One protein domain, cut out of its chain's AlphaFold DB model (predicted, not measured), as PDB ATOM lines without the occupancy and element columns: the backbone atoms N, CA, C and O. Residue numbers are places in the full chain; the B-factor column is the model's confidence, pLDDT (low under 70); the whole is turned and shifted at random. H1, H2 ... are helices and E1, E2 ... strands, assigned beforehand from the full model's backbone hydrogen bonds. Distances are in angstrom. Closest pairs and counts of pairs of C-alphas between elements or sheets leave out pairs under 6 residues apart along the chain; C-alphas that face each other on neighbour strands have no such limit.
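AT A GLANCE: This is residues 2 to 74 of the 113 residues of an uncharacterized protein of marine sediment metagenome (UniProt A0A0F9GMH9). Two separate antiparallel ribbons, E1 with E4 and the hairpin of E2 and E3, make two sides of a loose, open frame; helix H1, largely standing free, makes a third. The 73 printed residues run H1, E1, E2, E3, E4, class mixed. The whole is loose, radius of gyration of the C-alphas 14.3 A, spanning 38 by 32 by 20 A.

HOW THE PARTS SIT: H1, residues 3 to 13, has every O i to N i+4 pair within hydrogen-bond range. E1, residues 26 to 35, bends by 65 degrees at residue 29. E4, residues 66 to 73, is its antiparallel neighbour at 156 degrees; N 32 and O 69 are 3.0 A apart. The closest C-alphas of H1 and E4, Thr 3 and Val 68, are 7.5 A apart. E2, residues 44 to 47, and E3, residues 56 to 60, form an antiparallel hairpin; N 46 and O 58 are 2.8 A apart. Both are apart from H1, E1 and E4.

IN THESE COORDINATES: H1 spans 15.3 A from C-alpha 3 at (99.078, 74.463, 45.651). E1 spans 23.3 A; E4 spans 21.6 A, ending at C-alpha 73 (101.945, 59.599, 31.883).

THE WHOLE: The printed part has no cut. The link H1 to E1 is long. Residues 38 to 39 have pLDDT under 70.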
ATOM      1  N   LYS A   2     101.521  78.271  43.800       91.19
ATOM      2  CA  LYS A   2     101.429  77.444  45.006       91.19
ATOM      3  C   LYS A   2     100.208  76.527  44.899       91.19
ATOM      4  O   LYS A   2      99.262  76.839  44.192       91.19
ATOM      5  N   THR A   3     100.180  75.443  45.672       95.31
ATOM      6  CA  THR A   3      99.078  74.463  45.651       95.31
ATOM      7  C   THR A   3      97.700  75.089  45.880       95.31
ATOM      8  O   THR A   3      96.760  74.751  45.180       95.31
ATOM      9  N   LYS A   4      97.575  76.034  46.819       95.62
ATOM     10  CA  LYS A   4      96.297  76.712  47.098       95.62
ATOM     11  C   LYS A   4      95.768  77.541  45.918       95.62
ATOM     12  O   LYS A   4      94.565  77.680  45.781       95.62
ATOM     13  N   GLU A   5      96.671  78.104  45.113       93.44
ATOM     14  CA  GLU A   5      96.321  78.906  43.933       93.44
ATOM     15  C   GLU A   5      95.826  77.966  42.835       93.44
ATOM     16  O   GLU A   5      94.747  78.173  42.303       93.44
ATOM     17  N   LEU A   6      96.550  76.862  42.613       95.00
ATOM     18  CA  LEU A   6      96.136  75.814  41.683       95.00
ATOM     19  C   LEU A   6      94.761  75.233  42.045       95.00
ATOM     20  O   LEU A   6      93.923  75.070  41.174       95.00
ATOM     21  N   ILE A   7      94.511  74.936  43.326       96.75
ATOM     22  CA  ILE A   7      93.205  74.426  43.775       96.75
ATOM     23  C   ILE A   7      92.091  75.433  43.478       96.75
ATOM     24  O   ILE A   7      91.026  75.023  43.033       96.75
ATOM     25  N   ALA A   8      92.329  76.727  43.711       95.88
ATOM     26  CA  ALA A   8      91.338  77.756  43.421       95.88
ATOM     27  C   ALA A   8      91.030  77.837  41.918       95.88
ATOM     28  O   ALA A   8      89.862  77.833  41.550       95.88
ATOM     29  N   GLU A   9      92.057  77.827  41.062       95.38
ATOM     30  CA  GLU A   9      91.875  77.831  39.603       95.38
ATOM     31  C   GLU A   9      91.140  76.576  39.109       95.38
ATOM     32  O   GLU A   9      90.255  76.677  38.264       95.38
ATOM     33  N   LEU A  10      91.449  75.399  39.666       96.50
ATOM     34  CA  LEU A  10      90.749  74.155  39.330       96.50
ATOM     35  C   LEU A  10      89.272  74.207  39.742       96.50
ATOM     36  O   LEU A  10      88.407  73.845  38.953       96.50
ATOM     37  N   GLN A  11      88.981  74.687  40.953       97.50
ATOM     38  CA  GLN A  11      87.610  74.824  41.456       97.50
ATOM     39  C   GLN A  11      86.798  75.876  40.695       97.50
ATOM     40  O   GLN A  11      85.578  75.766  40.618       97.50
ATOM     41  N   GLU A  12      87.451  76.910  40.166       97.38
ATOM     42  CA  GLU A  12      86.809  77.899  39.304       97.38
ATOM     43  C   GLU A  12      86.518  77.326  37.910       97.38
ATOM     44  O   GLU A  12      85.421  77.524  37.387       97.38
ATOM     45  N   ALA A  13      87.479  76.603  37.325       97.31
ATOM     46  CA  ALA A  13      87.363  76.035  35.983       97.31
ATOM     47  C   ALA A  13      86.353  74.882  35.905       97.31
ATOM     48  O   ALA A  13      85.569  74.816  34.957       97.31
ATOM     49  N   ASP A  14      86.346  74.000  36.905       97.81
ATOM     50  CA  ASP A  14      85.363  72.933  37.057       97.81
ATOM     51  C   ASP A  14      84.860  72.864  38.510       97.81
ATOM     52  O   ASP A  14      85.398  72.122  39.338       97.81
ATOM     53  N   PRO A  15      83.787  73.610  38.835       97.25
ATOM     54  CA  PRO A  15      83.197  73.586  40.168       97.25
ATOM     55  C   PRO A  15      82.632  72.223  40.584       97.25
ATOM     56  O   PRO A  15      82.439  71.997  41.780       97.25
ATOM     57  N   SER A  16      82.313  71.344  39.624       97.44
ATOM     58  CA  SER A  16      81.798  70.000  39.915       97.44
ATOM     59  C   SER A  16      82.909  69.041  40.333       97.44
ATOM     60  O   SER A  16      82.704  68.229  41.233       97.44
ATOM     61  N   GLY A  17      84.095  69.198  39.739       95.19
ATOM     62  CA  GLY A  17      85.224  68.288  39.903       95.19
ATOM     63  C   GLY A  17      85.052  66.955  39.168       95.19
ATOM     64  O   GLY A  17      85.761  66.007  39.498       95.19
ATOM     65  N   ASP A  18      84.109  66.872  38.224       97.31
ATOM     66  CA  ASP A  18      83.792  65.656  37.468       97.31
ATOM     67  C   ASP A  18      84.543  65.574  36.124       97.31
ATOM     68  O   ASP A  18      84.513  64.531  35.470       97.31
ATOM     69  N   MET A  19      85.195  66.655  35.678       96.88
ATOM     70  CA  MET A  19      86.001  66.645  34.455       96.88
ATOM     71  C   MET A  19      87.393  66.051  34.697       96.88
ATOM     72  O   MET A  19      88.038  66.317  35.712       96.88
ATOM     73  N   ASP A  20      87.908  65.322  33.704       95.44
ATOM     74  CA  ASP A  20      89.297  64.863  33.708       95.44
ATOM     75  C   ASP A  20      90.271  66.051  33.639       95.44
ATOM     76  O   ASP A  20      90.180  66.925  32.768       95.44
ATOM     77  N   VAL A  21      91.255  66.067  34.542       95.94
ATOM     78  CA  VAL A  21      92.287  67.109  34.600       95.94
ATOM     79  C   VAL A  21      93.528  66.642  33.848       95.94
ATOM     80  O   VAL A  21      94.164  65.666  34.232       95.94
ATOM     81  N   THR A  22      93.929  67.385  32.814       96.00
ATOM     82  CA  THR A  22      95.126  67.072  32.019       96.00
ATOM     83  C   THR A  22      96.170  68.180  32.080       96.00
ATOM     84  O   THR A  22      95.859  69.363  32.227       96.00
ATOM     85  N   VAL A  23      97.440  67.808  31.910       94.56
ATOM     86  CA  VAL A  23      98.547  68.747  31.691       94.56
ATOM     87  C   VAL A  23      99.063  68.527  30.276       94.56
ATOM     88  O   VAL A  23      99.577  67.462  29.954       94.56
ATOM     89  N   GLY A  24      98.890  69.518  29.397       91.56
ATOM     90  CA  GLY A  24      99.333  69.404  28.002       91.56
ATOM     91  C   GLY A  24      98.616  68.309  27.200       91.56
ATOM     92  O   GLY A  24      99.204  67.780  26.265       91.56
ATOM     93  N   LYS A  25      97.353  68.000  27.543       91.25
ATOM     94  CA  LYS A  25      96.551  66.875  27.012       91.25
ATOM     95  C   LYS A  25      97.010  65.482  27.465       91.25
ATOM     96  O   LYS A  25      96.547  64.489  26.918       91.25
ATOM     97  N   THR A  26      97.891  65.401  28.458       94.00
ATOM     98  CA  THR A  26      98.316  64.139  29.071       94.00
ATOM     99  C   THR A  26      97.698  63.987  30.457       94.00
ATOM    100  O   THR A  26      97.559  64.974  31.186       94.00
ATOM    101  N   ASP A  27      97.337  62.755  30.807       94.75
ATOM    102  CA  ASP A  27      96.743  62.418  32.098       94.75
ATOM    103  C   ASP A  27      97.725  62.607  33.268       94.75
ATOM    104  O   ASP A  27      98.950  62.519  33.106       94.75
ATOM    105  N   ILE A  28      97.180  62.874  34.457       95.88
ATOM    106  CA  ILE A  28      97.944  62.983  35.701       95.88
ATOM    107  C   ILE A  28      98.060  61.601  36.343       95.88
ATOM    108  O   ILE A  28      97.174  61.140  37.053       95.88
ATOM    109  N   PHE A  29      99.232  60.988  36.201       94.81
ATOM    110  CA  PHE A  29      99.522  59.699  36.824       94.81
ATOM    111  C   PHE A  29      99.729  59.800  38.336       94.81
ATOM    112  O   PHE A  29      99.291  58.942  39.102       94.81
ATOM    113  N   PHE A  30     100.453  60.828  38.788       93.12
ATOM    114  CA  PHE A  30     100.776  60.972  40.204       93.12
ATOM    115  C   PHE A  30     101.078  62.416  40.605       93.12
ATOM    116  O   PHE A  30     101.778  63.143  39.900       93.12
ATOM    117  N   VAL A  31     100.646  62.796  41.809       95.44
ATOM    118  CA  VAL A  31     101.003  64.064  42.459       95.44
ATOM    119  C   VAL A  31     101.720  63.770  43.770       95.44
ATOM    120  O   VAL A  31     101.206  63.043  44.618       95.44
ATOM    121  N   GLY A  32     102.896  64.361  43.980       93.94
ATOM    122  CA  GLY A  32     103.619  64.158  45.232       93.94
ATOM    123  C   GLY A  32     104.711  65.172  45.511       93.94
ATOM    124  O   GLY A  32     105.107  65.966  44.659       93.94
ATOM    125  N   THR A  33     105.204  65.148  46.745       93.19
ATOM    126  CA  THR A  33     106.293  66.022  47.177       93.19
ATOM    127  C   THR A  33     107.640  65.451  46.744       93.19
ATOM    128  O   THR A  33     107.982  64.318  47.082       93.19
ATOM    129  N   ARG A  34     108.425  66.247  46.015       88.69
ATOM    130  CA  ARG A  34     109.778  65.903  45.560       88.69
ATOM    131  C   ARG A  34     110.800  66.906  46.099       88.69
ATOM    132  O   ARG A  34     110.500  68.106  46.174       88.69
ATOM    133  N   PRO A  35     112.007  66.454  46.476       86.31
ATOM    134  CA  PRO A  35     113.091  67.371  46.789       86.31
ATOM    135  C   PRO A  35     113.569  68.081  45.514       86.31
ATOM    136  O   PRO A  35     113.436  67.548  44.416       86.31
ATOM    137  N   TYR A  36     114.144  69.277  45.645       80.38
ATOM    138  CA  TYR A  36     114.530  70.100  44.484       80.38
ATOM    139  C   TYR A  36     115.624  69.518  43.597       80.38
ATOM    140  O   TYR A  36     115.736  69.942  42.457       80.38
ATOM    141  N   TYR A  37     116.417  68.573  44.093       70.38
ATOM    142  CA  TYR A  37     117.569  68.037  43.369       70.38
ATOM    143  C   TYR A  37     117.260  66.790  42.527       70.38
ATOM    144  O   TYR A  37     118.147  66.335  41.809       70.38
ATOM    145  N   TRP A  38     116.062  66.200  42.638       61.28
ATOM    146  CA  TRP A  38     115.772  64.907  41.998       61.28
ATOM    147  C   TRP A  38     115.642  65.014  40.473       61.28
ATOM    148  O   TRP A  38     116.135  64.149  39.758       61.28
ATOM    149  N   ASP A  39     115.055  66.110  39.984       64.31
ATOM    150  CA  ASP A  39     114.702  66.303  38.569       64.31
ATOM    151  C   ASP A  39     115.601  67.350  37.868       64.31
ATOM    152  O   ASP A  39     115.232  67.952  36.862       64.31
ATOM    153  N   GLY A  40     116.797  67.605  38.412       71.06
ATOM    154  CA  GLY A  40     117.700  68.671  37.956       71.06
ATOM    155  C   GLY A  40     117.576  69.950  38.788       71.06
ATOM    156  O   GLY A  40     117.217  69.905  39.960       71.06
ATOM    157  N   ARG A  41     117.934  71.114  38.222       74.88
ATOM    158  CA  ARG A  41     117.774  72.397  38.930       74.88
ATOM    159  C   ARG A  41     116.312  72.818  38.878       74.88
ATOM    160  O   ARG A  41     115.813  73.132  37.802       74.88
ATOM    161  N   TYR A  42     115.665  72.867  40.038       82.06
ATOM    162  CA  TYR A  42     114.312  73.394  40.152       82.06
ATOM    163  C   TYR A  42     114.251  74.853  39.673       82.06
ATOM    164  O   TYR A  42     115.048  75.694  40.093       82.06
ATOM    165  N   GLN A  43     113.292  75.128  38.794       87.12
ATOM    166  CA  GLN A  43     113.031  76.438  38.204       87.12
ATOM    167  C   GLN A  43     111.724  76.985  38.762       87.12
ATOM    168  O   GLN A  43     110.697  76.299  38.758       87.12
ATOM    169  N   ARG A  44     111.734  78.232  39.237       88.81
ATOM    170  CA  ARG A  44     110.516  78.898  39.701       88.81
ATOM    171  C   ARG A  44     110.349  80.247  39.019       88.81
ATOM    172  O   ARG A  44     111.122  81.170  39.238       88.81
ATOM    173  N   LEU A  45     109.260  80.384  38.265       92.06
ATOM    174  CA  LEU A  45     108.862  81.667  37.686       92.06
ATOM    175  C   LEU A  45     108.405  82.649  38.776       92.06
ATOM    176  O   LEU A  45     107.504  82.329  39.565       92.06
ATOM    177  N   ILE A  46     108.984  83.847  38.762       92.81
ATOM    178  CA  ILE A  46     108.608  84.994  39.593       92.81
ATOM    179  C   ILE A  46     107.475  85.739  38.882       92.81
ATOM    180  O   ILE A  46     107.570  86.031  37.687       92.81
ATOM    181  N   ARG A  47     106.394  86.024  39.613       92.69
ATOM    182  CA  ARG A  47     105.167  86.625  39.072       92.69
ATOM    183  C   ARG A  47     104.841  87.946  39.758       92.69
ATOM    184  O   ARG A  47     104.957  88.033  40.978       92.69
ATOM    185  N   ASP A  48     104.401  88.929  38.982       91.62
ATOM    186  CA  ASP A  48     103.814  90.176  39.472       91.62
ATOM    187  C   ASP A  48     102.302  90.014  39.657       91.62
ATOM    188  O   ASP A  48     101.534  90.032  38.698       91.62
ATOM    189  N   ALA A  49     101.857  89.871  40.903       87.00
ATOM    190  CA  ALA A  49     100.441  89.685  41.215       87.00
ATOM    191  C   ALA A  49      99.553  90.899  40.867       87.00
ATOM    192  O   ALA A  49      98.335  90.771  40.906       87.00
ATOM    193  N   SER A  50     100.132  92.065  40.552       90.88
ATOM    194  CA  SER A  50      99.370  93.258  40.153       90.88
ATOM    195  C   SER A  50      98.967  93.271  38.673       90.88
ATOM    196  O   SER A  50      98.159  94.106  38.268       90.88
ATOM    197  N   ASN A  51      99.506  92.350  37.870       90.06
ATOM    198  CA  ASN A  51      99.184  92.201  36.458       90.06
ATOM    199  C   ASN A  51      98.365  90.918  36.245       90.06
ATOM    200  O   ASN A  51      98.849  89.814  36.484       90.06
ATOM    201  N   GLU A  52      97.123  91.073  35.787       82.75
ATOM    202  CA  GLU A  52      96.188  89.963  35.536       82.75
ATOM    203  C   GLU A  52      96.459  89.232  34.209       82.75
ATOM    204  O   GLU A  52      95.911  88.162  33.963       82.75
ATOM    205  N   TYR A  53      97.307  89.797  33.347       87.94
ATOM    206  CA  TYR A  53      97.653  89.220  32.051       87.94
ATOM    207  C   TYR A  53      98.992  88.472  32.135       87.94
ATOM    208  O   TYR A  53      99.242  87.679  33.042       87.94
ATOM    209  N   TYR A  54      99.891  88.704  31.176       89.50
ATOM    210  CA  TYR A  54     101.238  88.156  31.233       89.50
ATOM    211  C   TYR A  54     102.013  88.791  32.394       89.50
ATOM    212  O   TYR A  54     102.454  89.937  32.307       89.50
ATOM    213  N   ASN A  55     102.181  88.030  33.473       92.25
ATOM    214  CA  ASN A  55     102.715  88.525  34.738       92.25
ATOM    215  C   ASN A  55     104.064  87.925  35.138       92.25
ATOM    216  O   ASN A  55     104.512  88.106  36.268       92.25
ATOM    217  N   ILE A  56     104.727  87.208  34.230       94.38
ATOM    218  CA  ILE A  56     106.054  86.654  34.491       94.38
ATOM    219  C   ILE A  56     107.088  87.783  34.429       94.38
ATOM    220  O   ILE A  56     107.277  88.391  33.376       94.38
ATOM    221  N   ILE A  57     107.777  88.039  35.544       95.44
ATOM    222  CA  ILE A  57     108.788  89.108  35.664       95.44
ATOM    223  C   ILE A  57     110.213  88.583  35.869       95.44
ATOM    224  O   ILE A  57     111.164  89.361  35.895       95.44
ATOM    225  N   GLY A  58     110.377  87.269  36.015       95.12
ATOM    226  CA  GLY A  58     111.688  86.652  36.150       95.12
ATOM    227  C   GLY A  58     111.622  85.176  36.510       95.12
ATOM    228  O   GLY A  58     110.556  84.557  36.519       95.12
ATOM    229  N   GLU A  59     112.783  84.633  36.846       92.62
ATOM    230  CA  GLU A  59     112.986  83.243  37.230       92.62
ATOM    231  C   GLU A  59     114.005  83.173  38.372       92.62
ATOM    232  O   GLU A  59     114.977  83.930  38.399       92.62
ATOM    233  N   GLU A  60     113.785  82.263  39.317       90.88
ATOM    234  CA  GLU A  60     114.761  81.893  40.336       90.88
ATOM    235  C   GLU A  60     115.091  80.397  40.257       90.88
ATOM    236  O   GLU A  60     114.257  79.577  39.863       90.88
ATOM    237  N   PHE A  61     116.306  80.054  40.693       88.69
ATOM    238  CA  PHE A  61     116.820  78.686  40.779       88.69
ATOM    239  C   PHE A  61     117.118  78.346  42.242       88.69
ATOM    240  O   PHE A  61     118.253  78.520  42.697       88.69
ATOM    241  N   PRO A  62     116.111  77.915  43.016       84.06
ATOM    242  CA  PRO A  62     116.323  77.521  44.397       84.06
ATOM    243  C   PRO A  62     117.303  76.347  44.493       84.06
ATOM    244  O   PRO A  62     117.277  75.427  43.675       84.06
ATOM    245  N   ASN A  63     118.162  76.369  45.509       79.25
ATOM    246  CA  ASN A  63     119.186  75.348  45.731       79.25
ATOM    247  C   ASN A  63     118.801  74.313  46.803       79.25
ATOM    248  O   ASN A  63     119.491  73.302  46.927       79.25
ATOM    249  N   ASP A  64     117.715  74.529  47.549       83.12
ATOM    250  CA  ASP A  64     117.226  73.622  48.585       83.12
ATOM    251  C   ASP A  64     115.694  73.654  48.745       83.12
ATOM    252  O   ASP A  64     115.006  74.573  48.303       83.12
ATOM    253  N   GLY A  65     115.146  72.606  49.370       86.12
ATOM    254  CA  GLY A  65     113.721  72.497  49.684       86.12
ATOM    255  C   GLY A  65     112.974  71.405  48.917       86.12
ATOM    256  O   GLY A  65     113.555  70.461  48.374       86.12
ATOM    257  N   SER A  66     111.644  71.510  48.943       89.12
ATOM    258  CA  SER A  66     110.719  70.564  48.317       89.12
ATOM    259  C   SER A  66     109.590  71.279  47.573       89.12
ATOM    260  O   SER A  66     109.270  72.441  47.844       89.12
ATOM    261  N   HIS A  67     109.035  70.610  46.564       90.44
ATOM    262  CA  HIS A  67     107.900  71.088  45.772       90.44
ATOM    263  C   HIS A  67     106.881  69.973  45.607       90.44
ATOM    264  O   HIS A  67     107.215  68.796  45.703       90.44
ATOM    265  N   VAL A  68     105.641  70.365  45.326       92.94
ATOM    266  CA  VAL A  68     104.654  69.462  44.742       92.94
ATOM    267  C   VAL A  68     104.959  69.358  43.252       92.94
ATOM    268  O   VAL A  68     105.037  70.380  42.571       92.94
ATOM    269  N   SER A  69     105.157  68.133  42.782       91.69
ATOM    270  CA  SER A  69     105.348  67.800  41.375       91.69
ATOM    271  C   SER A  69     104.151  66.990  40.888       91.69
ATOM    272  O   SER A  69     103.642  66.132  41.616       91.69
ATOM    273  N   ILE A  70     103.703  67.296  39.674       93.94
ATOM    274  CA  ILE A  70     102.654  66.573  38.959       93.94
ATOM    275  C   ILE A  70     103.364  65.792  37.863       93.94
ATOM    276  O   ILE A  70     103.970  66.389  36.974       93.94
ATOM    277  N   ARG A  71     103.324  64.464  37.951       92.38
ATOM    278  CA  ARG A  71     103.864  63.575  36.929       92.38
ATOM    279  C   ARG A  71     102.733  63.150  36.012       92.38
ATOM    280  O   ARG A  71     101.765  62.543  36.469       92.38
ATOM    281  N   THR A  72     102.894  63.455  34.736       95.44
ATOM    282  CA  THR A  72     102.030  62.956  33.675       95.44
ATOM    283  C   THR A  72     102.518  61.603  33.176       95.44
ATOM    284  O   THR A  72     103.694  61.262  33.339       95.44
ATOM    285  N   LEU A  73     101.611  60.833  32.585       94.00
ATOM    286  CA  LEU A  73     101.945  59.599  31.883       94.00
ATOM    287  C   LEU A  73     101.063  59.506  30.641       94.00
ATOM    288  O   LEU A  73      99.843  59.623  30.727       94.00
ATOM    289  N   SER A  74     101.696  59.391  29.480       92.88
ATOM    290  CA  SER A  74     101.002  59.266  28.203       92.88
ATOM    291  C   SER A  74     100.699  57.807  27.874       92.88
ATOM    292  O   SER A  74     101.270  56.886  28.456       92.88
TER     293      SER A  74